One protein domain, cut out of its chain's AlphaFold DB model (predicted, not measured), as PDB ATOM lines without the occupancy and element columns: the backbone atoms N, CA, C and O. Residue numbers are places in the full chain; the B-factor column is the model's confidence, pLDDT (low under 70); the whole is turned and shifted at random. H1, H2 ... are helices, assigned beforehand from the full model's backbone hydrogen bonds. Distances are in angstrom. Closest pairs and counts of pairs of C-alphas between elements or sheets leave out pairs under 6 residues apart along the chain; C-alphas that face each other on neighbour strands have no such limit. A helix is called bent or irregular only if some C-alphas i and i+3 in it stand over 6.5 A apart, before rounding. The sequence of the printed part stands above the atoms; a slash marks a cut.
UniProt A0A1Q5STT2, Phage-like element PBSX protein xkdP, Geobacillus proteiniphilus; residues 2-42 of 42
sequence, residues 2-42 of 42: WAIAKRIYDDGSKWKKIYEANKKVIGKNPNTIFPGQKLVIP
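Overview. This is residues 2 to 42 of the 42 residues of the protein "Phage-like element PBSX protein xkdP" of Geobacillus proteiniphilus (UniProt A0A1Q5STT2). Helix H1 sits crosswise at the first end of the longer H2, short H3 follows beyond H2's other end, and the unnamed stretch 27 to 42 loops out and folds back toward H2. The printed part has 41 residues, with three named helices in the order H1, H2, H3 and no named strand; its class is all helix. It is compact, with a radius of gyration of the C-alphas of 9.6 A, and spans 25 by 18 by 16 A.

Along the chain. H1, residues 2 to 9, begins at C-alpha 2 (205.953, 176.694, 233.936) and is 10.5 A long. H2, residues 12 to 21, is 15.4 A long; it is irregular, but only just: C-alphas 13 and 16 are 7.0 A apart. H3, residues 23 to 26, is 5.1 A long and ends at C-alpha 26 (218.654, 176.153, 242.678).

Arrangement. H1 and H2 touch, about perpendicular at 86 degrees; their closest C-alphas, of Lys 6 and Gly 12, are 3.9 A apart. H2 and H3 are close but not clearly touching; their closest C-alphas, of Tyr 19 and Ile 26, are 7.8 A apart. H1 and H3 are apart. Every O i to N i+4 pair is within hydrogen-bond range in H1, 4 of 6 in H2; H3 is too short for one.

Size, cuts and confidence. The C-alphas farthest apart, of Asp 10 and Lys 28, are 26.3 A apart. The printed part has no cut, and both links are tight. Residues 29 to 33, 35 to 36 and 42 have pLDDT under 70.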
ATOM      1  N   TRP A   2     207.282 176.164 234.283       78.88
ATOM      2  CA  TRP A   2     205.953 176.694 233.936       78.88
ATOM      3  C   TRP A   2     204.784 175.827 234.439       78.88
ATOM      4  O   TRP A   2     203.853 176.345 235.046       78.88
ATOM      5  N   ALA A   3     204.880 174.501 234.297       81.19
ATOM      6  CA  ALA A   3     203.858 173.569 234.778       81.19
ATOM      7  C   ALA A   3     203.668 173.591 236.309       81.19
ATOM      8  O   ALA A   3     202.547 173.452 236.785       81.19
ATOM      9  N   ILE A   4     204.743 173.808 237.080       79.31
ATOM     10  CA  ILE A   4     204.678 173.899 238.549       79.31
ATOM     11  C   ILE A   4     203.951 175.184 238.947       79.31
ATOM     12  O   ILE A   4     203.018 175.143 239.738       79.31
ATOM     13  N   ALA A   5     204.327 176.314 238.347       85.19
ATOM     14  CA  ALA A   5     203.681 177.596 238.616       85.19
ATOM     15  C   ALA A   5     202.199 177.593 238.238       85.19
ATOM     16  O   ALA A   5     201.370 178.042 239.024       85.19
ATOM     17  N   LYS A   6     201.858 177.000 237.087       86.06
ATOM     18  CA  LYS A   6     200.468 176.823 236.669       86.06
ATOM     19  C   LYS A   6     199.701 175.916 237.631       86.06
ATOM     20  O   LYS A   6     198.578 176.220 237.969       86.06
ATOM     21  N   ARG A   7     200.293 174.832 238.133       86.06
ATOM     22  CA  ARG A   7     199.602 173.934 239.075       86.06
ATOM     23  C   ARG A   7     199.344 174.568 240.446       86.06
ATOM     24  O   ARG A   7     198.408 174.176 241.127       86.06
ATOM     25  N   ILE A   8     200.205 175.488 240.860       85.19
ATOM     26  CA  ILE A   8     200.208 176.053 242.212       85.19
ATOM     27  C   ILE A   8     199.448 177.373 242.278       85.19
ATOM     28  O   ILE A   8     198.664 177.590 243.193       85.19
ATOM     29  N   TYR A   9     199.695 178.262 241.321       82.19
ATOM     30  CA  TYR A   9     199.109 179.598 241.306       82.19
ATOM     31  C   TYR A   9     198.012 179.771 240.253       82.19
ATOM     32  O   TYR A   9     197.597 180.908 240.024       82.19
ATOM     33  N   ASP A  10     197.643 178.693 239.553       87.25
ATOM     34  CA  ASP A  10     196.837 178.703 238.319       87.25
ATOM     35  C   ASP A  10     197.399 179.619 237.213       87.25
ATOM     36  O   ASP A  10     196.777 179.906 236.195       87.25
ATOM     37  N   ASP A  11     198.645 180.058 237.393       85.94
ATOM     38  CA  ASP A  11     199.300 181.060 236.577       85.94
ATOM     39  C   ASP A  11     200.751 180.647 236.351       85.94
ATOM     40  O   ASP A  11     201.643 180.804 237.194       85.94
ATOM     41  N   GLY A  12     200.989 180.111 235.158       83.94
ATOM     42  CA  GLY A  12     202.312 179.689 234.742       83.94
ATOM     43  C   GLY A  12     203.326 180.833 234.709       83.94
ATOM     44  O   GLY A  12     204.515 180.561 234.850       83.94
ATOM     45  N   SER A  13     202.902 182.097 234.580       86.81
ATOM     46  CA  SER A  13     203.793 183.267 234.537       86.81
ATOM     47  C   SER A  13     204.497 183.532 235.875       86.81
ATOM     48  O   SER A  13     205.615 184.058 235.898       86.81
ATOM     49  N   LYS A  14     203.924 183.055 236.989       85.50
ATOM     50  CA  LYS A  14     204.505 183.175 238.336       85.50
ATOM     51  C   LYS A  14     205.681 182.232 238.591       85.50
ATOM     52  O   LYS A  14     206.243 182.239 239.685       85.50
ATOM     53  N   TRP A  15     206.135 181.483 237.584       84.75
ATOM     54  CA  TRP A  15     207.344 180.658 237.677       84.75
ATOM     55  C   TRP A  15     208.575 181.458 238.112       84.75
ATOM     56  O   TRP A  15     209.421 180.922 238.824       84.75
ATOM     57  N   LYS A  16     208.650 182.747 237.750       85.06
ATOM     58  CA  LYS A  16     209.726 183.645 238.189       85.06
ATOM     59  C   LYS A  16     209.730 183.851 239.703       85.06
ATOM     60  O   LYS A  16     210.801 183.811 240.288       85.06
ATOM     61  N   LYS A  17     208.562 183.984 240.346       85.75
ATOM     62  CA  LYS A  17     208.461 184.126 241.812       85.75
ATOM     63  C   LYS A  17     208.971 182.878 242.529       85.75
ATOM     64  O   LYS A  17     209.742 182.984 243.475       85.75
ATOM     65  N   ILE A  18     208.593 181.699 242.029       82.75
ATOM     66  CA  ILE A  18     209.103 180.419 242.542       82.75
ATOM     67  C   ILE A  18     210.617 180.352 242.349       82.75
ATOM     68  O   ILE A  18     211.341 179.995 243.274       82.75
ATOM     69  N   TYR A  19     211.113 180.719 241.167       81.62
ATOM     70  CA  TYR A  19     212.546 180.723 240.896       81.62
ATOM     71  C   TYR A  19     213.304 181.687 241.809       81.62
ATOM     72  O   TYR A  19     214.337 181.305 242.339       81.62
ATOM     73  N   GLU A  20     212.796 182.896 242.044       84.69
ATOM     74  CA  GLU A  20     213.425 183.870 242.940       84.69
ATOM     75  C   GLU A  20     213.447 183.389 244.390       84.69
ATOM     76  O   GLU A  20     214.508 183.415 245.018       84.69
ATOM     77  N   ALA A  21     212.327 182.858 244.889       84.75
ATOM     78  CA  ALA A  21     212.244 182.275 246.228       84.75
ATOM     79  C   ALA A  21     213.204 181.086 246.403       84.75
ATOM     80  O   ALA A  21     213.804 180.906 247.462       84.75
ATOM     81  N   ASN A  22     213.409 180.304 245.341       83.50
ATOM     82  CA  ASN A  22     214.283 179.134 245.347       83.50
ATOM     83  C   ASN A  22     215.666 179.398 244.762       83.50
ATOM     84  O   ASN A  22     216.455 178.466 244.649       83.50
ATOM     85  N   LYS A  23     216.016 180.641 244.424       82.94
ATOM     86  CA  LYS A  23     217.296 180.969 243.781       82.94
ATOM     87  C   LYS A  23     218.481 180.589 244.665       82.94
ATOM     88  O   LYS A  23     219.515 180.161 244.163       82.94
ATOM     89  N   LYS A  24     218.300 180.672 245.989       79.88
ATOM     90  CA  LYS A  24     219.263 180.172 246.984       79.88
ATOM     91  C   LYS A  24     219.460 178.653 246.929       79.88
ATOM     92  O   LYS A  24     220.551 178.191 247.230       79.88
ATOM     93  N   VAL A  25     218.427 177.899 246.558       76.94
ATOM     94  CA  VAL A  25     218.424 176.425 246.531       76.94
ATOM     95  C   VAL A  25     218.824 175.883 245.153       76.94
ATOM     96  O   VAL A  25     219.509 174.873 245.060       76.94
ATOM     97  N   ILE A  26     218.409 176.550 244.075       77.06
ATOM     98  CA  ILE A  26     218.654 176.153 242.678       77.06
ATOM     99  C   ILE A  26     220.029 176.635 242.195       77.06
ATOM    100  O   ILE A  26     220.641 176.021 241.322       77.06
ATOM    101  N   GLY A  27     220.546 177.713 242.788       73.38
ATOM    102  CA  GLY A  27     221.831 178.299 242.427       73.38
ATOM    103  C   GLY A  27     221.775 179.113 241.132       73.38
ATOM    104  O   GLY A  27     220.715 179.531 240.668       73.38
ATOM    105  N   LYS A  28     222.950 179.376 240.544       70.19
ATOM    106  CA  LYS A  28     223.084 180.175 239.308       70.19
ATOM    107  C   LYS A  28     222.506 179.489 238.068       70.19
ATOM    108  O   LYS A  28     222.252 180.186 237.090       70.19
ATOM    109  N   ASN A  29     222.312 178.167 238.098       67.94
ATOM    110  CA  ASN A  29     221.831 177.408 236.950       67.94
ATOM    111  C   ASN A  29     220.355 177.009 237.124       67.94
ATOM    112  O   ASN A  29     220.041 176.096 237.882       67.94
ATOM    113  N   PRO A  30     219.422 177.631 236.386       64.94
ATOM    114  CA  PRO A  30     218.009 177.254 236.421       64.94
ATOM    115  C   PRO A  30     217.717 175.879 235.793       64.94
ATOM    116  O   PRO A  30     216.604 175.385 235.941       64.94
ATOM    117  N   ASN A  31     218.690 175.258 235.112       66.31
ATOM    118  CA  ASN A  31     218.557 173.937 234.484       66.31
ATOM    119  C   ASN A  31     218.891 172.761 235.420       66.31
ATOM    120  O   ASN A  31     218.651 171.617 235.052       66.31
ATOM    121  N   THR A  32     219.410 173.009 236.626       67.75
ATOM    122  CA  THR A  32     219.772 171.964 237.610       67.75
ATOM    123  C   THR A  32     218.643 171.630 238.589       67.75
ATOM    124  O   THR A  32     218.896 171.239 239.723       67.75
ATOM    125  N   ILE A  33     217.383 171.800 238.185       68.44
ATOM    126  CA  ILE A  33     216.236 171.420 239.021       68.44
ATOM    127  C   ILE A  33     216.033 169.907 238.914       68.44
ATOM    128  O   ILE A  33     215.736 169.403 237.830       68.44
ATOM    129  N   PHE A  34     216.162 169.191 240.031       71.44
ATOM    130  CA  PHE A  34     215.996 167.739 240.066       71.44
ATOM    131  C   PHE A  34     214.592 167.337 240.553       71.44
ATOM    132  O   PHE A  34     214.034 167.989 241.444       71.44
ATOM    133  N   PRO A  35     213.999 166.251 240.018       64.75
ATOM    134  CA  PRO A  35     212.780 165.671 240.580       64.75
ATOM    135  C   PRO A  35     213.016 165.275 242.048       64.75
ATOM    136  O   PRO A  35     213.991 164.599 242.353       64.75
ATOM    137  N   GLY A  36     212.141 165.709 242.962       68.62
ATOM    138  CA  GLY A  36     212.286 165.476 244.412       68.62
ATOM    139  C   GLY A  36     212.890 166.646 245.198       68.62
ATOM    140  O   GLY A  36     212.895 166.629 246.429       68.62
ATOM    141  N   GLN A  37     213.336 167.701 244.517       74.19
ATOM    142  CA  GLN A  37     213.788 168.929 245.163       74.19
ATOM    143  C   GLN A  37     212.598 169.678 245.783       74.19
ATOM    144  O   GLN A  37     211.652 170.056 245.088       74.19
ATOM    145  N   LYS A  38     212.632 169.895 247.104       75.69
ATOM    146  CA  LYS A  38     211.614 170.684 247.811       75.69
ATOM    147  C   LYS A  38     211.788 172.157 247.452       75.69
ATOM    148  O   LYS A  38     212.741 172.793 247.892       75.69
ATOM    149  N   LEU A  39     210.875 172.677 246.638       75.69
ATOM    150  CA  LEU A  39     210.813 174.091 246.297       75.69
ATOM    151  C   LEU A  39     209.910 174.815 247.298       75.69
ATOM    152  O   LEU A  39     208.797 174.370 247.571       75.69
ATOM    153  N   VAL A  40     210.386 175.936 247.828       77.88
ATOM    154  CA  VAL A  40     209.593 176.863 248.631       77.88
ATOM    155  C   VAL A  40     208.619 177.581 247.710       77.88
ATOM    156  O   VAL A  40     209.017 178.207 246.728       77.88
ATOM    157  N   ILE A  41     207.340 177.486 248.028       75.94
ATOM    158  CA  ILE A  41     206.283 178.184 247.310       75.94
ATOM    159  C   ILE A  41     205.787 179.308 248.222       75.94
ATOM    160  O   ILE A  41     205.241 178.982 249.276       75.94
ATOM    161  N   PRO A  42     206.038 180.587 247.884       69.31
ATOM    162  CA  PRO A  42     205.545 181.722 248.663       69.31
ATOM    163  C   PRO A  42     204.038 181.967 248.515       69.31
ATOM    164  O   PRO A  42     203.461 181.602 247.462       69.31
TER     165      PRO A  42